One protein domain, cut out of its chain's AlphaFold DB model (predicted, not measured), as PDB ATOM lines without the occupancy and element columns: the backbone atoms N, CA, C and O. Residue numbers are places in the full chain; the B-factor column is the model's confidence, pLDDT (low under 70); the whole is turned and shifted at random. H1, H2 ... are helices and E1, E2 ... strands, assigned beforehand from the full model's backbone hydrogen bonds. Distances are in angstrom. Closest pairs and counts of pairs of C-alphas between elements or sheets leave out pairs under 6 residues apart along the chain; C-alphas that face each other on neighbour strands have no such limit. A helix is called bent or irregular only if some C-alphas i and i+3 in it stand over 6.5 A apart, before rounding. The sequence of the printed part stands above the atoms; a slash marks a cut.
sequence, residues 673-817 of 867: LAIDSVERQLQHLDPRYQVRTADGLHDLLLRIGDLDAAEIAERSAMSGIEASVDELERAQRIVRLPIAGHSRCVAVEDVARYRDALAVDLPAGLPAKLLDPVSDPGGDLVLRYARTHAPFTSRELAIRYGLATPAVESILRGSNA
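This is residues 673 to 817 of the 867 residues of the protein "Helicase C-terminal domain-containing protein" of Acidobacteria bacterium RIFCSPLOWO2_02_FULL_67_21 (UniProt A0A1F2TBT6). A small two-stranded hairpin, E1 and E2, sits near the middle with helices set round it: H2 and H3 come to E2, H4 to the beginning of E1, and H5 lies beside E1. H6, H7 and H8 form a crossed group of helices next to H5, while H1 and H8 have their centres farthest from the middle. The 145 printed residues hold eight named helices and two named strands in the order H1 H2 H3 H4 E1 E2 H5 H6 H7 H8; the sheet is antiparallel and the class is mostly helix. The whole is compact, with a radius of gyration of the C-alphas of 15.3 A and spans of 44 by 42 by 25 A.

H1, residues 673 to 682, and H6, residues 777 to 788, only just touch, with 3 pairs of C-alphas within 8 A, and only at their ends; the closest C-alphas are those of Leu 682 and Thr 788, 5.1 A apart. H2, residues 694 to 704, touches H4, residues 721 to 730, about perpendicular at 86 degrees, with the C-alphas of Ala 694 and Ser 724 closest at 5.6 A. H3, residues 709 to 714, is close to H4 but not clearly touching, Ala 713 and Ile 721 having the closest C-alphas at 7.1 A. E1, residues 734 to 739, and E2, residues 742 to 747, are an antiparallel hairpin at 145 degrees; N 737 and O 744 are within hydrogen-bond range at 2.9 A, as are N 746 and O 735 at 2.8 A. The closest C-alphas of H2 and E2 are those of Leu 701 and Ala 747, 5.6 A apart. H5, residues 748 to 758, is irregular, with C-alphas 749 and 752 7.7 A apart. H6 is the hub, touching H1, H2, H5 and H8, residues 805 to 815. Its residues 777 to 781 alone touch H5, at a steep tilt of 63 degrees, with Ala 757 and Pro 777 closest at 4.9 A between C-alphas. H7, residues 794 to 801, touches H8 about perpendicular at 79 degrees, with the C-alphas of Ala 798 and Thr 805 closest at 5.4 A. Every O i to N i+4 pair is within hydrogen-bond range in H1, H2, H3, H4, H7 and H8, against 5 of 7 in H5 and 7 of 8 in H6.

H1 begins at C-alpha 673, (-8.570, -6.448, 33.323). H6 is 17.5 A from first to last C-alpha, E2 16.0 A and H5 15.5 A. H8 ends at C-alpha 815, (14.414, -10.014, 18.115).

The C-alphas of Leu 673 and Gly 765 are the two farthest apart, 45.6 A. The printed part has no cut. The links H1 to H2 and H5 to H6 are long, and the second is residues 759 to 776, with no named element. The mean pLDDT of the printed part is 85.4, and residues 814 to 817 are under 70.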
ATOM      1  N   LEU A 673      -7.685  -7.520  33.788       79.75
ATOM      2  CA  LEU A 673      -8.570  -6.448  33.323       79.75
ATOM      3  C   LEU A 673      -7.790  -5.180  32.963       79.75
ATOM      4  O   LEU A 673      -8.176  -4.452  32.045       79.75
ATOM      5  N   ALA A 674      -6.678  -4.911  33.652       80.19
ATOM      6  CA  ALA A 674      -5.795  -3.804  33.312       80.19
ATOM      7  C   ALA A 674      -5.064  -4.067  31.987       80.19
ATOM      8  O   ALA A 674      -4.965  -3.154  31.167       80.19
ATOM      9  N   ILE A 675      -4.614  -5.305  31.745       79.88
ATOM     10  CA  ILE A 675      -3.992  -5.706  30.473       79.88
ATOM     11  C   ILE A 675      -4.986  -5.545  29.314       79.88
ATOM     12  O   ILE A 675      -4.655  -4.883  28.331       79.88
ATOM     13  N   ASP A 676      -6.208  -6.073  29.448       82.81
ATOM     14  CA  ASP A 676      -7.249  -5.954  28.414       82.81
ATOM     15  C   ASP A 676      -7.621  -4.486  28.150       82.81
ATOM     16  O   ASP A 676      -7.701  -4.038  27.008       82.81
ATOM     17  N   SER A 677      -7.758  -3.678  29.207       84.44
ATOM     18  CA  SER A 677      -8.012  -2.237  29.083       84.44
ATOM     19  C   SER A 677      -6.902  -1.510  28.316       84.44
ATOM     20  O   SER A 677      -7.192  -0.673  27.457       84.44
ATOM     21  N   VAL A 678      -5.633  -1.831  28.588       84.31
ATOM     22  CA  VAL A 678      -4.484  -1.251  27.876       84.31
ATOM     23  C   VAL A 678      -4.451  -1.716  26.421       84.31
ATOM     24  O   VAL A 678      -4.270  -0.881  25.536       84.31
ATOM     25  N   GLU A 679      -4.697  -2.996  26.143       87.44
ATOM     26  CA  GLU A 679      -4.775  -3.518  24.774       87.44
ATOM     27  C   GLU A 679      -5.878  -2.829  23.972       87.44
ATOM     28  O   GLU A 679      -5.621  -2.309  22.888       87.44
ATOM     29  N   ARG A 680      -7.088  -2.711  24.530       88.56
ATOM     30  CA  ARG A 680      -8.203  -1.999  23.889       88.56
ATOM     31  C   ARG A 680      -7.868  -0.537  23.590       88.56
ATOM     32  O   ARG A 680      -8.327  -0.002  22.579       88.56
ATOM     33  N   GLN A 681      -7.080   0.118  24.445       86.44
ATOM     34  CA  GLN A 681      -6.595   1.478  24.195       86.44
ATOM     35  C   GLN A 681      -5.560   1.516  23.065       86.44
ATOM     36  O   GLN A 681      -5.687   2.344  22.163       86.44
ATOM     37  N   LEU A 682      -4.570   0.617  23.079       86.31
ATOM     38  CA  LEU A 682      -3.529   0.522  22.048       86.31
ATOM     39  C   LEU A 682      -4.104   0.158  20.671       86.31
ATOM     40  O   LEU A 682      -3.670   0.708  19.661       86.31
ATOM     41  N   GLN A 683      -5.132  -0.690  20.648       90.50
ATOM     42  CA  GLN A 683      -5.883  -1.090  19.459       90.50
ATOM     43  C   GLN A 683      -6.903  -0.045  18.992       90.50
ATOM     44  O   GLN A 683      -7.541  -0.256  17.967       90.50
ATOM     45  N   HIS A 684      -7.086   1.066  19.719       90.19
ATOM     46  CA  HIS A 684      -8.111   2.083  19.440       90.19
ATOM     47  C   HIS A 684      -9.560   1.530  19.412       90.19
ATOM     48  O   HIS A 684     -10.433   2.078  18.739       90.19
ATOM     49  N   LEU A 685      -9.839   0.469  20.179       90.69
ATOM     50  CA  LEU A 685     -11.174  -0.136  20.330       90.69
ATOM     51  C   LEU A 685     -12.026   0.552  21.411       90.69
ATOM     52  O   LEU A 685     -13.236   0.344  21.494       90.69
ATOM     53  N   ASP A 686     -11.411   1.354  22.283       87.38
ATOM     54  CA  ASP A 686     -12.139   2.225  23.209       87.38
ATOM     55  C   ASP A 686     -12.701   3.446  22.440       87.38
ATOM     56  O   ASP A 686     -11.933   4.133  21.753       87.38
ATOM     57  N   PRO A 687     -14.005   3.781  22.571       86.12
ATOM     58  CA  PRO A 687     -14.645   4.895  21.855       86.12
ATOM     59  C   PRO A 687     -13.948   6.257  21.997       86.12
ATOM     60  O   PRO A 687     -14.100   7.152  21.159       86.12
ATOM     61  N   ARG A 688     -13.165   6.454  23.067       84.62
ATOM     62  CA  ARG A 688     -12.383   7.681  23.282       84.62
ATOM     63  C   ARG A 688     -11.209   7.815  22.311       84.62
ATOM     64  O   ARG A 688     -10.798   8.947  22.051       84.62
ATOM     65  N   TYR A 689     -10.695   6.699  21.798       84.38
ATOM     66  CA  TYR A 689      -9.509   6.613  20.941       84.38
ATOM     67  C   TYR A 689      -9.829   6.297  19.475       84.38
ATOM     68  O   TYR A 689      -8.947   6.447  18.629       84.38
ATOM     69  N   GLN A 690     -11.074   5.919  19.169       90.38
ATOM     70  CA  GLN A 690     -11.523   5.684  17.797       90.38
ATOM     71  C   GLN A 690     -11.234   6.882  16.886       90.38
ATOM     72  O   GLN A 690     -11.408   8.048  17.269       90.38
ATOM     73  N   VAL A 691     -10.790   6.589  15.664       90.31
ATOM     74  CA  VAL A 691     -10.448   7.614  14.675       90.31
ATOM     75  C   VAL A 691     -11.696   8.344  14.201       90.31
ATOM     76  O   VAL A 691     -12.774   7.766  14.099       90.31
ATOM     77  N   ARG A 692     -11.560   9.642  13.932       89.38
ATOM     78  CA  ARG A 692     -12.690  10.508  13.550       89.38
ATOM     79  C   ARG A 692     -12.487  11.217  12.220       89.38
ATOM     80  O   ARG A 692     -13.393  11.912  11.774       89.38
ATOM     81  N   THR A 693     -11.309  11.079  11.620       89.38
ATOM     82  CA  THR A 693     -10.888  11.880  10.472       89.38
ATOM     83  C   THR A 693      -9.992  11.040   9.561       89.38
ATOM     84  O   THR A 693      -9.377  10.077  10.028       89.38
ATOM     85  N   ALA A 694      -9.923  11.370   8.267       87.50
ATOM     86  CA  ALA A 694      -9.131  10.608   7.294       87.50
ATOM     87  C   ALA A 694      -7.631  10.611   7.650       87.50
ATOM     88  O   ALA A 694      -6.956   9.588   7.559       87.50
ATOM     89  N   ASP A 695      -7.123  11.735   8.164       87.06
ATOM     90  CA  ASP A 695      -5.780  11.804   8.739       87.06
ATOM     91  C   ASP A 695      -5.616  10.859   9.934       87.06
ATOM     92  O   ASP A 695      -4.608  10.161  10.026       87.06
ATOM     93  N   GLY A 696      -6.608  10.800  10.825       86.44
ATOM     94  CA  GLY A 696      -6.611   9.862  11.943       86.44
ATOM     95  C   GLY A 696      -6.580   8.398  11.496       86.44
ATOM     96  O   GLY A 696      -5.913   7.594  12.139       86.44
ATOM     97  N   LEU A 697      -7.253   8.057  10.393       90.69
ATOM     98  CA  LEU A 697      -7.216   6.716   9.803       90.69
ATOM     99  C   LEU A 697      -5.822   6.366   9.257       90.69
ATOM    100  O   LEU A 697      -5.327   5.271   9.504       90.69
ATOM    101  N   HIS A 698      -5.153   7.294   8.572       89.81
ATOM    102  CA  HIS A 698      -3.763   7.092   8.136       89.81
ATOM    103  C   HIS A 698      -2.805   6.934   9.333       89.81
ATOM    104  O   HIS A 698      -1.994   6.011   9.347       89.81
ATOM    105  N   ASP A 699      -2.969   7.736  10.394       85.81
ATOM    106  CA  ASP A 699      -2.202   7.592  11.647       85.81
ATOM    107  C   ASP A 699      -2.453   6.248  12.350       85.81
ATOM    108  O   ASP A 699      -1.548   5.696  12.981       85.81
ATOM    109  N   LEU A 700      -3.680   5.726  12.275       88.69
ATOM    110  CA  LEU A 700      -4.038   4.415  12.814       88.69
ATOM    111  C   LEU A 700      -3.275   3.310  12.092       88.69
ATOM    112  O   LEU A 700      -2.696   2.453  12.755       88.69
ATOM    113  N   LEU A 701      -3.224   3.370  10.760       89.88
ATOM    114  CA  LEU A 701      -2.464   2.423   9.949       89.88
ATOM    115  C   LEU A 701      -0.968   2.519  10.246       89.88
ATOM    116  O   LEU A 701      -0.352   1.483  10.458       89.88
ATOM    117  N   LEU A 702      -0.403   3.728  10.379       85.44
ATOM    118  CA  LEU A 702       0.997   3.945  10.783       85.44
ATOM    119  C   LEU A 702       1.328   3.424  12.192       85.44
ATOM    120  O   LEU A 702       2.489   3.125  12.472       85.44
ATOM    121  N   ARG A 703       0.341   3.344  13.095       83.56
ATOM    122  CA  ARG A 703       0.532   2.870  14.476       83.56
ATOM    123  C   ARG A 703       0.306   1.370  14.636       83.56
ATOM    124  O   ARG A 703       1.101   0.717  15.301       83.56
ATOM    125  N   ILE A 704      -0.803   0.850  14.114       88.19
ATOM    126  CA  ILE A 704      -1.204  -0.552  14.304       88.19
ATOM    127  C   ILE A 704      -0.582  -1.445  13.230       88.19
ATOM    128  O   ILE A 704      -0.140  -2.547  13.536       88.19
ATOM    129  N   GLY A 705      -0.465  -0.950  11.996       88.56
ATOM    130  CA  GLY A 705      -0.085  -1.746  10.830       88.56
ATOM    131  C   GLY A 705      -1.257  -1.956   9.885       88.56
ATOM    132  O   GLY A 705      -2.130  -1.098   9.752       88.56
ATOM    133  N   ASP A 706      -1.241  -3.097   9.210       91.88
ATOM    134  CA  ASP A 706      -2.258  -3.505   8.256       91.88
ATOM    135  C   ASP A 706      -3.597  -3.749   8.953       91.88
ATOM    136  O   ASP A 706      -3.650  -4.411   9.991       91.88
ATOM    137  N   LEU A 707      -4.682  -3.239   8.375       93.94
ATOM    138  CA  LEU A 707      -6.046  -3.470   8.854       93.94
ATOM    139  C   LEU A 707      -6.959  -3.801   7.679       93.94
ATOM    140  O   LEU A 707      -6.862  -3.183   6.616       93.94
ATOM    141  N   ASP A 708      -7.860  -4.760   7.858       93.81
ATOM    142  CA  ASP A 708      -8.942  -4.978   6.898       93.81
ATOM    143  C   ASP A 708     -10.116  -3.995   7.110       93.81
ATOM    144  O   ASP A 708     -10.135  -3.187   8.044       93.81
ATOM    145  N   ALA A 709     -11.105  -4.034   6.215       90.81
ATOM    146  CA  ALA A 709     -12.245  -3.118   6.255       90.81
ATOM    147  C   ALA A 709     -13.089  -3.245   7.541       90.81
ATOM    148  O   ALA A 709     -13.604  -2.237   8.034       90.81
ATOM    149  N   ALA A 710     -13.220  -4.452   8.101       91.44
ATOM    150  CA  ALA A 710     -13.968  -4.675   9.336       91.44
ATOM    151  C   ALA A 710     -13.186  -4.138  10.543       91.44
ATOM    152  O   ALA A 710     -13.737  -3.419  11.376       91.44
ATOM    153  N   GLU A 711     -11.879  -4.394  10.587       93.31
ATOM    154  CA  GLU A 711     -10.986  -3.899  11.632       93.31
ATOM    155  C   GLU A 711     -10.916  -2.365  11.665       93.31
ATOM    156  O   GLU A 711     -10.866  -1.773  12.750       93.31
ATOM    157  N   ILE A 712     -10.938  -1.715  10.495       92.94
ATOM    158  CA  ILE A 712     -11.023  -0.254  10.380       92.94
ATOM    159  C   ILE A 712     -12.363   0.251  10.927       92.94
ATOM    160  O   ILE A 712     -12.386   1.250  11.651       92.94
ATOM    161  N   ALA A 713     -13.472  -0.425  10.610       91.62
ATOM    162  CA  ALA A 713     -14.800  -0.038  11.079       91.62
ATOM    163  C   ALA A 713     -14.918  -0.085  12.609       91.62
ATOM    164  O   ALA A 713     -15.441   0.850  13.210       91.62
ATOM    165  N   GLU A 714     -14.359  -1.107  13.256       92.69
ATOM    166  CA  GLU A 714     -14.359  -1.230  14.722       92.69
ATOM    167  C   GLU A 714     -13.555  -0.127  15.432       92.69
ATOM    168  O   GLU A 714     -13.855   0.253  16.569       92.69
ATOM    169  N   ARG A 715     -12.535   0.414  14.759       93.38
ATOM    170  CA  ARG A 715     -11.590   1.405  15.305       93.38
ATOM    171  C   ARG A 715     -11.917   2.837  14.879       93.38
ATOM    172  O   ARG A 715     -11.153   3.759  15.180       93.38
ATOM    173  N   SER A 716     -13.044   3.046  14.199       90.88
ATOM    174  CA  SER A 716     -13.443   4.321  13.606       90.88
ATOM    175  C   SER A 716     -14.836   4.753  14.057       90.88
ATOM    176  O   SER A 716     -15.789   3.986  14.032       90.88
ATOM    177  N   ALA A 717     -14.960   6.027  14.422       89.38
ATOM    178  CA  ALA A 717     -16.226   6.703  14.692       89.38
ATOM    179  C   ALA A 717     -16.650   7.623  13.525       89.38
ATOM    180  O   ALA A 717     -17.499   8.498  13.694       89.38
ATOM    181  N   MET A 718     -16.023   7.477  12.352       86.62
ATOM    182  CA  MET A 718     -16.309   8.286  11.163       86.62
ATOM    183  C   MET A 718     -17.583   7.839  10.450       86.62
ATOM    184  O   MET A 718     -17.816   6.648  10.253       86.62
ATOM    185  N   SER A 719     -18.346   8.801   9.935       80.88
ATOM    186  CA  SER A 719     -19.328   8.542   8.879       80.88
ATOM    187  C   SER A 719     -18.620   8.432   7.524       80.88
ATOM    188  O   SER A 719     -17.844   9.322   7.182       80.88
ATOM    189  N   GLY A 720     -18.904   7.388   6.737       85.44
ATOM    190  CA  GLY A 720     -18.357   7.246   5.378       85.44
ATOM    191  C   GLY A 720     -16.918   6.718   5.312       85.44
ATOM    192  O   GLY A 720     -16.114   7.234   4.547       85.44
ATOM    193  N   ILE A 721     -16.594   5.690   6.104       88.88
ATOM    194  CA  ILE A 721     -15.250   5.083   6.181       88.88
ATOM    195  C   ILE A 721     -14.705   4.696   4.802       88.88
ATOM    196  O   ILE A 721     -13.570   5.042   4.495       88.88
ATOM    197  N   GLU A 722     -15.511   4.035   3.965       87.75
ATOM    198  CA  GLU A 722     -15.094   3.642   2.611       87.75
ATOM    199  C   GLU A 722     -14.703   4.845   1.749       87.75
ATOM    200  O   GLU A 722     -13.654   4.826   1.119       87.75
ATOM    201  N   ALA A 723     -15.473   5.937   1.794       88.88
ATOM    202  CA  ALA A 723     -15.144   7.142   1.037       88.88
ATOM    203  C   ALA A 723     -13.801   7.750   1.478       88.88
ATOM    204  O   ALA A 723     -13.033   8.209   0.631       88.88
ATOM    205  N   SER A 724     -13.497   7.711   2.781       90.12
ATOM    206  CA  SER A 724     -12.204   8.144   3.326       90.12
ATOM    207  C   SER A 724     -11.059   7.214   2.916       90.12
ATOM    208  O   SER A 724      -9.973   7.696   2.605       90.12
ATOM    209  N   VAL A 725     -11.276   5.894   2.904       90.94
ATOM    210  CA  VAL A 725     -10.293   4.915   2.403       90.94
ATOM    211  C   VAL A 725     -10.008   5.185   0.923       90.94
ATOM    212  O   VAL A 725      -8.852   5.367   0.552       90.94
ATOM    213  N   ASP A 726     -11.045   5.336   0.100       90.19
ATOM    214  CA  ASP A 726     -10.908   5.623  -1.330       90.19
ATOM    215  C   ASP A 726     -10.236   6.979  -1.593       90.19
ATOM    216  O   ASP A 726      -9.515   7.154  -2.576       90.19
ATOM    217  N   GLU A 727     -10.487   7.980  -0.745       89.50
ATOM    218  CA  GLU A 727      -9.806   9.274  -0.804       89.50
ATOM    219  C   GLU A 727      -8.313   9.132  -0.500       89.50
ATOM    220  O   GLU A 727      -7.486   9.638  -1.262       89.50
ATOM    221  N   LEU A 728      -7.960   8.413   0.568       90.12
ATOM    222  CA  LEU A 728      -6.570   8.153   0.938       90.12
ATOM    223  C   LEU A 728      -5.842   7.315  -0.124       90.12
ATOM    224  O   LEU A 728      -4.666   7.565  -0.374       90.12
ATOM    225  N   GLU A 729      -6.518   6.374  -0.783       90.06
ATOM    226  CA  GLU A 729      -5.966   5.599  -1.903       90.06
ATOM    227  C   GLU A 729      -5.739   6.456  -3.144       90.06
ATOM    228  O   GLU A 729      -4.660   6.416  -3.734       90.06
ATOM    229  N   ARG A 730      -6.716   7.293  -3.521       87.19
ATOM    230  CA  ARG A 730      -6.566   8.251  -4.632       87.19
ATOM    231  C   ARG A 730      -5.471   9.283  -4.361       87.19
ATOM    232  O   ARG A 730      -4.843   9.774  -5.301       87.19
ATOM    233  N   ALA A 731      -5.247   9.613  -3.092       84.44
ATOM    234  CA  ALA A 731      -4.137  10.441  -2.635       84.44
ATOM    235  C   ALA A 731      -2.824   9.654  -2.446       84.44
ATOM    236  O   ALA A 731      -1.826  10.258  -2.064       84.44
ATOM    237  N   GLN A 732      -2.821   8.335  -2.690       86.06
ATOM    238  CA  GLN A 732      -1.692   7.416  -2.496       86.06
ATOM    239  C   GLN A 732      -1.032   7.540  -1.119       86.06
ATOM    240  O   GLN A 732       0.189   7.529  -0.976       86.06
ATOM    241  N   ARG A 733      -1.864   7.661  -0.088       85.62
ATOM    242  CA  ARG A 733      -1.453   7.629   1.318       85.62
ATOM    243  C   ARG A 733      -1.587   6.239   1.923       85.62
ATOM    244  O   ARG A 733      -0.913   5.924   2.898       85.62
ATOM    245  N   ILE A 734      -2.460   5.415   1.350       91.88
ATOM    246  CA  ILE A 734      -2.650   4.016   1.728       91.88
ATOM    247  C   ILE A 734      -2.704   3.143   0.471       91.88
ATOM    248  O   ILE A 734      -3.019   3.631  -0.615       91.88
ATOM    249  N   VAL A 735      -2.408   1.856   0.630       92.12
ATOM    250  CA  VAL A 735      -2.547   0.825  -0.404       92.12
ATOM    251  C   VAL A 735      -3.269  -0.395   0.151       92.12
ATOM    252  O   VAL A 735      -3.073  -0.755   1.311       92.12
ATOM    253  N   ARG A 736      -4.065  -1.070  -0.683       93.06
ATOM    254  CA  ARG A 736      -4.601  -2.405  -0.378       93.06
ATOM    255  C   ARG A 736      -3.623  -3.469  -0.853       93.06
ATOM    256  O   ARG A 736      -3.338  -3.551  -2.045       93.06
ATOM    257  N   LEU A 737      -3.146  -4.296   0.071       92.56
ATOM    258  CA  LEU A 737      -2.256  -5.423  -0.206       92.56
ATOM    259  C   LEU A 737      -2.953  -6.747   0.147       92.56
ATOM    260  O   LEU A 737      -3.688  -6.806   1.141       92.56
ATOM    261  N   PRO A 738      -2.746  -7.819  -0.638       91.38
ATOM    262  CA  PRO A 738      -3.189  -9.153  -0.266       91.38
ATOM    263  C   PRO A 738      -2.233  -9.729   0.787       91.38
ATOM    264  O   PRO A 738      -1.107 -10.103   0.473       91.38
ATOM    265  N   ILE A 739      -2.674  -9.816   2.041       90.50
ATOM    266  CA  ILE A 739      -1.886 -10.383   3.145       90.50
ATOM    267  C   ILE A 739      -2.682 -11.533   3.761       90.50
ATOM    268  O   ILE A 739      -3.844 -11.365   4.135       90.50
ATOM    269  N   ALA A 740      -2.066 -12.717   3.831       87.31
ATOM    270  CA  ALA A 740      -2.686 -13.944   4.345       87.31
ATOM    271  C   ALA A 740      -4.062 -14.274   3.715       87.31
ATOM    272  O   ALA A 740      -4.940 -14.822   4.374       87.31
ATOM    273  N   GLY A 741      -4.273 -13.924   2.440       84.19
ATOM    274  CA  GLY A 741      -5.538 -14.155   1.727       84.19
ATOM    275  C   GLY A 741      -6.623 -13.091   1.943       84.19
ATOM    276  O   GLY A 741      -7.707 -13.219   1.379       84.19
ATOM    277  N   HIS A 742      -6.339 -12.026   2.697       89.25
ATOM    278  CA  HIS A 742      -7.258 -10.913   2.944       89.25
ATOM    279  C   HIS A 742      -6.745  -9.615   2.308       89.25
ATOM    280  O   HIS A 742      -5.543  -9.349   2.302       89.25
ATOM    281  N   SER A 743      -7.657  -8.786   1.790       92.12
ATOM    282  CA  SER A 743      -7.322  -7.434   1.326       92.12
ATOM    283  C   SER A 743      -7.216  -6.503   2.531       92.12
ATOM    284  O   SER A 743      -8.208  -6.270   3.224       92.12
ATOM    285  N   ARG A 744      -6.008  -6.007   2.803       94.00
ATOM    286  CA  ARG A 744      -5.695  -5.195   3.983       94.00
ATOM    287  C   ARG A 744      -5.093  -3.861   3.560       94.00
ATOM    288  O   ARG A 744      -4.250  -3.814   2.666       94.00
ATOM    289  N   CYS A 745      -5.543  -2.782   4.189       94.50
ATOM    290  CA  CYS A 745      -5.020  -1.441   3.970       94.50
ATOM    291  C   CYS A 745      -3.720  -1.263   4.751       94.50
ATOM    292  O   CYS A 745      -3.656  -1.610   5.927       94.50
ATOM    293  N   VAL A 746      -2.711  -0.682   4.110       92.06
ATOM    294  CA  VAL A 746      -1.398  -0.377   4.688       92.06
ATOM    295  C   VAL A 746      -1.038   1.067   4.349       92.06
ATOM    296  O   VAL A 746      -1.330   1.533   3.249       92.06
ATOM    297  N   ALA A 747      -0.416   1.787   5.282       90.19
ATOM    298  CA  ALA A 747       0.120   3.119   5.013       90.19
ATOM    299  C   ALA A 747       1.250   3.047   3.970       90.19
ATOM    300  O   ALA A 747       2.090   2.145   4.014       90.19
ATOM    301  N   VAL A 748       1.285   3.991   3.028       88.50
ATOM    302  CA  VAL A 748       2.254   3.971   1.918       88.50
ATOM    303  C   VAL A 748       3.707   4.072   2.400       88.50
ATOM    304  O   VAL A 748       4.610   3.568   1.743       88.50
ATOM    305  N   GLU A 749       3.943   4.641   3.577       85.88
ATOM    306  CA  GLU A 749       5.255   4.717   4.220       85.88
ATOM    307  C   GLU A 749       5.818   3.346   4.642       85.88
ATOM    308  O   GLU A 749       7.033   3.197   4.750       85.88
ATOM    309  N   ASP A 750       4.966   2.333   4.843       85.94
ATOM    310  CA  ASP A 750       5.371   1.007   5.332       85.94
ATOM    311  C   ASP A 750       5.430  -0.064   4.227       85.94
ATOM    312  O   ASP A 750       5.792  -1.212   4.486       85.94
ATOM    313  N   VAL A 751       5.113   0.280   2.976       88.81
ATOM    314  CA  VAL A 751       4.971  -0.696   1.874       88.81
ATOM    315  C   VAL A 751       6.240  -1.491   1.582       88.81
ATOM    316  O   VAL A 751       6.151  -2.688   1.308       88.81
ATOM    317  N   ALA A 752       7.421  -0.871   1.694       87.38
ATOM    318  CA  ALA A 752       8.695  -1.571   1.538       87.38
ATOM    319  C   ALA A 752       8.873  -2.672   2.593       87.38
ATOM    320  O   ALA A 752       9.334  -3.762   2.265       87.38
ATOM    321  N   ARG A 753       8.423  -2.433   3.834       87.44
ATOM    322  CA  ARG A 753       8.495  -3.415   4.926       87.44
ATOM    323  C   ARG A 753       7.641  -4.643   4.622       87.44
ATOM    324  O   ARG A 753       8.116  -5.763   4.776       87.44
ATOM    325  N   TYR A 754       6.409  -4.440   4.152       89.44
ATOM    326  CA  TYR A 754       5.510  -5.538   3.787       89.44
ATOM    327  C   TYR A 754       6.013  -6.310   2.561       89.44
ATOM    328  O   TYR A 754       6.021  -7.541   2.592       89.44
ATOM    329  N   ARG A 755       6.496  -5.615   1.521       90.44
ATOM    330  CA  ARG A 755       7.131  -6.237   0.346       90.44
ATOM    331  C   ARG A 755       8.310  -7.118   0.758       90.44
ATOM    332  O   ARG A 755       8.355  -8.282   0.378       90.44
ATOM    333  N   ASP A 756       9.237  -6.575   1.543       87.88
ATOM    334  CA  ASP A 756      10.487  -7.258   1.884       87.88
ATOM    335  C   ASP A 756      10.273  -8.404   2.889       87.88
ATOM    336  O   ASP A 756      10.994  -9.399   2.844       87.88
ATOM    337  N   ALA A 757       9.278  -8.304   3.780       86.81
ATOM    338  CA  ALA A 757       8.984  -9.345   4.769       86.81
ATOM    339  C   ALA A 757       8.083 -10.472   4.242       86.81
ATOM    340  O   ALA A 757       8.274 -11.628   4.616       86.81
ATOM    341  N   LEU A 758       7.065 -10.135   3.442       88.81
ATOM    342  CA  LEU A 758       5.993 -11.057   3.043       88.81
ATOM    343  C   LEU A 758       6.011 -11.400   1.548       88.81
ATOM    344  O   LEU A 758       5.184 -12.194   1.110       88.81
ATOM    345  N   ALA A 759       6.926 -10.808   0.773       85.94
ATOM    346  CA  ALA A 759       7.014 -10.967  -0.680       85.94
ATOM    347  C   ALA A 759       5.700 -10.623  -1.414       85.94
ATOM    348  O   ALA A 759       5.333 -11.279  -2.386       85.94
ATOM    349  N   VAL A 760       4.979  -9.601  -0.937       87.44
ATOM    350  CA  VAL A 760       3.734  -9.123  -1.564       87.44
ATOM    351  C   VAL A 760       4.014  -8.194  -2.744       87.44
ATOM    352  O   VAL A 760       4.893  -7.331  -2.676       87.44
ATOM    353  N   ASP A 761       3.223  -8.335  -3.809       85.88
ATOM    354  CA  ASP A 761       3.280  -7.448  -4.970       85.88
ATOM    355  C   ASP A 761       2.740  -6.056  -4.621       85.88
ATOM    356  O   ASP A 761       1.658  -5.908  -4.046       85.88
ATOM    357  N   LEU A 762       3.495  -5.020  -4.991       87.50
ATOM    358  CA  LEU A 762       3.112  -3.629  -4.763       87.50
ATOM    359  C   LEU A 762       2.418  -3.029  -5.998       87.50
ATOM    360  O   LEU A 762       2.822  -3.312  -7.130       87.50
ATOM    361  N   PRO A 763       1.415  -2.151  -5.813       83.81
ATOM    362  CA  PRO A 763       0.780  -1.445  -6.919       83.81
ATOM    363  C   PRO A 763       1.758  -0.492  -7.625       83.81
ATOM    364  O   PRO A 763       2.670   0.074  -7.017       83.81
ATOM    365  N   ALA A 764       1.554  -0.290  -8.930       80.12
ATOM    366  CA  ALA A 764       2.381   0.602  -9.737       80.12
ATOM    367  C   ALA A 764       2.190   2.083  -9.353       80.12
ATOM    368  O   ALA A 764       1.116   2.499  -8.919       80.12
ATOM    369  N   GLY A 765       3.229   2.898  -9.570       78.75
ATOM    370  CA  GLY A 765       3.168   4.350  -9.369       78.75
ATOM    371  C   GLY A 765       3.442   4.825  -7.939       78.75
ATOM    372  O   GLY A 765       3.138   5.973  -7.631       78.75
ATOM    373  N   LEU A 766       4.006   3.982  -7.068       83.19
ATOM    374  CA  LEU A 766       4.478   4.403  -5.744       83.19
ATOM    375  C   LEU A 766       5.808   5.181  -5.837       83.19
ATOM    376  O   LEU A 766       6.654   4.847  -6.673       83.19
ATOM    377  N   PRO A 767       6.040   6.199  -4.985       79.38
ATOM    378  CA  PRO A 767       7.282   6.970  -5.004       79.38
ATOM    379  C   PRO A 767       8.518   6.110  -4.703       79.38
ATOM    380  O   PRO A 767       8.571   5.444  -3.672       79.38
ATOM    381  N   ALA A 768       9.561   6.201  -5.538       80.38
ATOM    382  CA  ALA A 768      10.780   5.392  -5.403       80.38
ATOM    383  C   ALA A 768      11.450   5.502  -4.016       80.38
ATOM    384  O   ALA A 768      11.859   4.489  -3.460       80.38
ATOM    385  N   LYS A 769      11.474   6.701  -3.408       74.38
ATOM    386  CA  LYS A 769      12.023   6.944  -2.051       74.38
ATOM    387  C   LYS A 769      11.311   6.172  -0.922       74.38
ATOM    388  O   LYS A 769      11.832   6.124   0.190       74.38
ATOM    389  N   LEU A 770      10.106   5.648  -1.161       79.44
ATOM    390  CA  LEU A 770       9.341   4.836  -0.198       79.44
ATOM    391  C   LEU A 770       9.493   3.331  -0.457       79.44
ATOM    392  O   LEU A 770       8.904   2.518   0.248       79.44
ATOM    393  N   LEU A 771      10.279   2.961  -1.471       82.31
ATOM    394  CA  LEU A 771      10.563   1.583  -1.865       82.31
ATOM    395  C   LEU A 771      11.981   1.143  -1.466       82.31
ATOM    396  O   LEU A 771      12.368   0.020  -1.805       82.31
ATOM    397  N   ASP A 772      12.732   2.001  -0.765       81.25
ATOM    398  CA  ASP A 772      14.078   1.708  -0.264       81.25
ATOM    399  C   ASP A 772      14.064   0.431   0.611       81.25
ATOM    400  O   ASP A 772      13.122   0.244   1.388       81.25
ATOM    401  N   PRO A 773      15.064  -0.466   0.501       77.75
ATOM    402  CA  PRO A 773      15.080  -1.728   1.245       77.75
ATOM    403  C   PRO A 773      15.133  -1.529   2.764       77.75
ATOM    404  O   PRO A 773      15.893  -0.695   3.264       77.75
ATOM    405  N   VAL A 774      14.385  -2.350   3.504       79.12
ATOM    406  CA  VAL A 774      14.375  -2.341   4.979       79.12
ATOM    407  C   VAL A 774      15.413  -3.328   5.530       79.12
ATOM    408  O   VAL A 774      15.581  -4.421   4.996       79.12
ATOM    409  N   SER A 775      16.132  -2.970   6.607       75.50
ATOM    410  CA  SER A 775      17.237  -3.803   7.119       75.50
ATOM    411  C   SER A 775      16.798  -5.088   7.828       75.50
ATOM    412  O   SER A 775      17.501  -6.090   7.744       75.50
ATOM    413  N   ASP A 776      15.685  -5.046   8.568       79.88
ATOM    414  CA  ASP A 776      15.120  -6.191   9.304       79.88
ATOM    415  C   ASP A 776      13.586  -6.218   9.152       79.88
ATOM    416  O   ASP A 776      12.845  -5.960  10.100       79.88
ATOM    417  N   PRO A 777      13.078  -6.486   7.937       81.56
ATOM    418  CA  PRO A 777      11.660  -6.325   7.629       81.56
ATOM    419  C   PRO A 777      10.772  -7.292   8.436       81.56
ATOM    420  O   PRO A 777       9.676  -6.924   8.858       81.56
ATOM    421  N   GLY A 778      11.261  -8.510   8.703       81.88
ATOM    422  CA  GLY A 778      10.563  -9.505   9.521       81.88
ATOM    423  C   GLY A 778      10.547  -9.150  11.010       81.88
ATOM    424  O   GLY A 778       9.496  -9.248  11.647       81.88
ATOM    425  N   GLY A 779      11.680  -8.706  11.565       81.62
ATOM    426  CA  GLY A 779      11.757  -8.230  12.946       81.62
ATOM    427  C   GLY A 779      10.872  -7.008  13.188       81.62
ATOM    428  O   GLY A 779      10.154  -6.968  14.189       81.62
ATOM    429  N   ASP A 780      10.846  -6.063  12.244       79.94
ATOM    430  CA  ASP A 780      10.036  -4.848  12.331       79.94
ATOM    431  C   ASP A 780       8.526  -5.152  12.339       79.94
ATOM    432  O   ASP A 780       7.807  -4.632  13.195       79.94
ATOM    433  N   LEU A 781       8.031  -6.039  11.458       85.12
ATOM    434  CA  LEU A 781       6.611  -6.440  11.453       85.12
ATOM    435  C   LEU A 781       6.184  -7.111  12.766       85.12
ATOM    436  O   LEU A 781       5.081  -6.870  13.268       85.12
ATOM    437  N   VAL A 782       7.059  -7.942  13.339       84.81
ATOM    438  CA  VAL A 782       6.806  -8.607  14.623       84.81
ATOM    439  C   VAL A 782       6.786  -7.598  15.768       84.81
ATOM    440  O   VAL A 782       5.870  -7.625  16.589       84.81
ATOM    441  N   LEU A 783       7.757  -6.681  15.816       79.62
ATOM    442  CA  LEU A 783       7.817  -5.629  16.832       79.62
ATOM    443  C   LEU A 783       6.607  -4.697  16.755       79.62
ATOM    444  O   LEU A 783       6.078  -4.289  17.791       79.62
ATOM    445  N   ARG A 784       6.143  -4.382  15.545       81.88
ATOM    446  CA  ARG A 784       4.940  -3.576  15.335       81.88
ATOM    447  C   ARG A 784       3.691  -4.267  15.872       81.88
ATOM    448  O   ARG A 784       2.942  -3.651  16.631       81.88
ATOM    449  N   TYR A 785       3.517  -5.553  15.565       86.12
ATOM    450  CA  TYR A 785       2.421  -6.350  16.118       86.12
ATOM    451  C   TYR A 785       2.488  -6.388  17.653       86.12
ATOM    452  O   TYR A 785       1.511  -6.077  18.333       86.12
ATOM    453  N   ALA A 786       3.668  -6.665  18.214       83.56
ATOM    454  CA  ALA A 786       3.872  -6.812  19.653       83.56
ATOM    455  C   ALA A 786       3.589  -5.548  20.480       83.56
ATOM    456  O   ALA A 786       3.328  -5.640  21.675       83.56
ATOM    457  N   ARG A 787       3.655  -4.358  19.876       78.88
ATOM    458  CA  ARG A 787       3.441  -3.081  20.579       78.88
ATOM    459  C   ARG A 787       1.987  -2.720  20.789       78.88
ATOM    460  O   ARG A 787       1.691  -1.900  21.654       78.88
ATOM    461  N   THR A 788       1.109  -3.252  19.954       85.00
ATOM    462  CA  THR A 788      -0.315  -2.920  19.978       85.00
ATOM    463  C   THR A 788      -1.167  -4.064  20.500       85.00
ATOM    464  O   THR A 788      -2.321  -3.835  20.848       85.00
ATOM    465  N   HIS A 789      -0.606  -5.267  20.603       85.19
ATOM    466  CA  HIS A 789      -1.278  -6.452  21.124       85.19
ATOM    467  C   HIS A 789      -0.738  -6.796  22.517       85.19
ATOM    468  O   HIS A 789       0.445  -6.604  22.805       85.19
ATOM    469  N   ALA A 790      -1.611  -7.296  23.389       79.69
ATOM    470  CA  ALA A 790      -1.236  -7.863  24.685       79.69
ATOM    471  C   ALA A 790      -0.430  -9.166  24.484       79.69
ATOM    472  O   ALA A 790      -0.069  -9.478  23.348       79.69
ATOM    473  N   PRO A 791      -0.112  -9.961  25.531       79.31
ATOM    474  CA  PRO A 791       0.570 -11.237  25.333       79.31
ATOM    475  C   PRO A 791      -0.117 -12.085  24.252       79.31
ATOM    476  O   PRO A 791      -1.265 -12.500  24.407       79.31
ATOM    477  N   PHE A 792       0.608 -12.318  23.161       84.06
ATOM    478  CA  PHE A 792       0.148 -13.031  21.976       84.06
ATOM    479  C   PHE A 792       0.967 -14.308  21.776       84.06
ATOM    480  O   PHE A 792       2.076 -14.460  22.293       84.06
ATOM    481  N   THR A 793       0.424 -15.243  21.006       84.12
ATOM    482  CA  THR A 793       1.093 -16.505  20.673       84.12
ATOM    483  C   THR A 793       1.800 -16.419  19.320       84.12
ATOM    484  O   THR A 793       1.371 -15.704  18.414       84.12
ATOM    485  N   SER A 794       2.865 -17.208  19.130       85.31
ATOM    486  CA  SER A 794       3.530 -17.337  17.820       85.31
ATOM    487  C   SER A 794       2.561 -17.799  16.723       85.31
ATOM    488  O   SER A 794       2.708 -17.412  15.565       85.31
ATOM    489  N   ARG A 795       1.532 -18.575  17.093       86.06
ATOM    490  CA  ARG A 795       0.460 -19.021  16.198       86.06
ATOM    491  C   ARG A 795      -0.448 -17.878  15.740       86.06
ATOM    492  O   ARG A 795      -0.781 -17.835  14.561       86.06
ATOM    493  N   GLU A 796      -0.838 -16.967  16.633       86.81
ATOM    494  CA  GLU A 796      -1.649 -15.790  16.273       86.81
ATOM    495  C   GLU A 796      -0.918 -14.925  15.233       86.81
ATOM    496  O   GLU A 796      -1.499 -14.556  14.212       86.81
ATOM    497  N   LEU A 797       0.383 -14.694  15.427       88.50
ATOM    498  CA  LEU A 797       1.197 -13.902  14.502       88.50
ATOM    499  C   LEU A 797       1.453 -14.626  13.164       88.50
ATOM    500  O   LEU A 797       1.413 -14.003  12.103       88.50
ATOM    501  N   ALA A 798       1.654 -15.949  13.198       88.19
ATOM    502  CA  ALA A 798       1.759 -16.789  12.002       88.19
ATOM    503  C   ALA A 798       0.488 -16.725  11.139       88.19
ATOM    504  O   ALA A 798       0.574 -16.558   9.924       88.19
ATOM    505  N   ILE A 799      -0.692 -16.786  11.770       89.56
ATOM    506  CA  ILE A 799      -1.984 -16.650  11.085       89.56
ATOM    507  C   ILE A 799      -2.148 -15.237  10.513       89.56
ATOM    508  O   ILE A 799      -2.539 -15.113   9.354       89.56
ATOM    509  N   ARG A 800      -1.816 -14.186  11.281       90.12
ATOM    510  CA  ARG A 800      -1.954 -12.782  10.848       90.12
ATOM    511  C   ARG A 800      -1.252 -12.507   9.520       90.12
ATOM    512  O   ARG A 800      -1.836 -11.878   8.644       90.12
ATOM    513  N   TYR A 801      -0.012 -12.976   9.389       90.25
ATOM    514  CA  TYR A 801       0.849 -12.662   8.248       90.25
ATOM    515  C   TYR A 801       0.988 -13.801   7.228       90.25
ATOM    516  O   TYR A 801       1.665 -13.631   6.219       90.25
ATOM    517  N   GLY A 802       0.358 -14.959   7.459       88.25
ATOM    518  CA  GLY A 802       0.473 -16.122   6.571       88.25
ATOM    519  C   GLY A 802       1.864 -16.770   6.588       88.25
ATOM    520  O   GLY A 802       2.287 -17.350   5.590       88.25
ATOM    521  N   LEU A 803       2.586 -16.657   7.705       88.00
ATOM    522  CA  LEU A 803       3.940 -17.189   7.886       88.00
ATOM    523  C   LEU A 803       3.914 -18.549   8.595       88.00
ATOM    524  O   LEU A 803       3.000 -18.859   9.355       88.00
ATOM    525  N   ALA A 804       4.952 -19.364   8.406       86.94
ATOM    526  CA  ALA A 804       5.102 -20.608   9.160       86.94
ATOM    527  C   ALA A 804       5.498 -20.321  10.623       86.94
ATOM    528  O   ALA A 804       6.435 -19.562  10.873       86.94
ATOM    529  N   THR A 805       4.856 -20.981  11.597       85.88
ATOM    530  CA  THR A 805       5.147 -20.802  13.036       85.88
ATOM    531  C   THR A 805       6.640 -20.921  13.391       85.88
ATOM    532  O   THR A 805       7.130 -20.060  14.120       85.88
ATOM    533  N   PRO A 806       7.421 -21.883  12.846       84.06
ATOM    534  CA  PRO A 806       8.859 -21.960  13.119       84.06
ATOM    535  C   PRO A 806       9.655 -20.741  12.626       84.06
ATOM    536  O   PRO A 806      10.645 -20.359  13.248       84.06
ATOM    537  N   ALA A 807       9.225 -20.109  11.527       82.62
ATOM    538  CA  ALA A 807       9.852 -18.892  11.016       82.62
ATOM    539  C   ALA A 807       9.584 -17.707  11.956       82.62
ATOM    540  O   ALA A 807      10.512 -16.982  12.310       82.62
ATOM    541  N   VAL A 808       8.346 -17.573  12.441       83.62
ATOM    542  CA  VAL A 808       7.965 -16.568  13.447       83.62
ATOM    543  C   VAL A 808       8.743 -16.757  14.750       83.62
ATOM    544  O   VAL A 808       9.257 -15.792  15.308       83.62
ATOM    545  N   GLU A 809       8.888 -17.993  15.228       83.00
ATOM    546  CA  GLU A 809       9.686 -18.283  16.422       83.00
ATOM    547  C   GLU A 809      11.169 -17.955  16.243       83.00
ATOM    548  O   GLU A 809      11.801 -17.477  17.183       83.00
ATOM    549  N   SER A 810      11.728 -18.199  15.056       82.62
ATOM    550  CA  SER A 810      13.106 -17.819  14.733       82.62
ATOM    551  C   SER A 810      13.290 -16.299  14.786       82.62
ATOM    552  O   SER A 810      14.221 -15.818  15.433       82.62
ATOM    553  N   ILE A 811      12.354 -15.543  14.195       80.94
ATOM    554  CA  ILE A 811      12.345 -14.075  14.247       80.94
ATOM    555  C   ILE A 811      12.236 -13.606  15.700       80.94
ATOM    556  O   ILE A 811      13.096 -12.865  16.155       80.94
ATOM    557  N   LEU A 812      11.270 -14.107  16.479       76.50
ATOM    558  CA  LEU A 812      11.105 -13.751  17.898       76.50
ATOM    559  C   LEU A 812      12.361 -14.049  18.738       76.50
ATOM    560  O   LEU A 812      12.742 -13.245  19.589       76.50
ATOM    561  N   ARG A 813      13.050 -15.172  18.481       72.25
ATOM    562  CA  ARG A 813      14.318 -15.511  19.150       72.25
ATOM    563  C   ARG A 813      15.468 -14.587  18.738       72.25
ATOM    564  O   ARG A 813      16.313 -14.297  19.581       72.25
ATOM    565  N   GLY A 814      15.499 -14.115  17.490       63.88
ATOM    566  CA  GLY A 814      16.458 -13.113  17.006       63.88
ATOM    567  C   GLY A 814      16.177 -11.695  17.529       63.88
ATOM    568  O   GLY A 814      17.108 -10.978  17.902       63.88
ATOM    569  N   SER A 815      14.900 -11.322  17.645       56.00
ATOM    570  CA  SER A 815      14.414 -10.014  18.115       56.00
ATOM    571  C   SER A 815      14.533  -9.809  19.630       56.00
ATOM    572  O   SER A 815      14.499  -8.666  20.095       56.00
ATOM    573  N   ASN A 816      14.751 -10.886  20.403       45.56
ATOM    574  CA  ASN A 816      15.010 -10.870  21.855       45.56
ATOM    575  C   ASN A 816      16.147  -9.920  22.290       45.56
ATOM    576  O   ASN A 816      16.277  -9.617  23.471       45.56
ATOM    577  N   ALA A 817      16.978  -9.435  21.361       40.69
ATOM    578  CA  ALA A 817      18.062  -8.503  21.653       40.69
ATOM    579  C   ALA A 817      17.649  -7.013  21.704       40.69
ATOM    580  O   ALA A 817      18.491  -6.195  22.074       40.69
TER     581      ALA A 817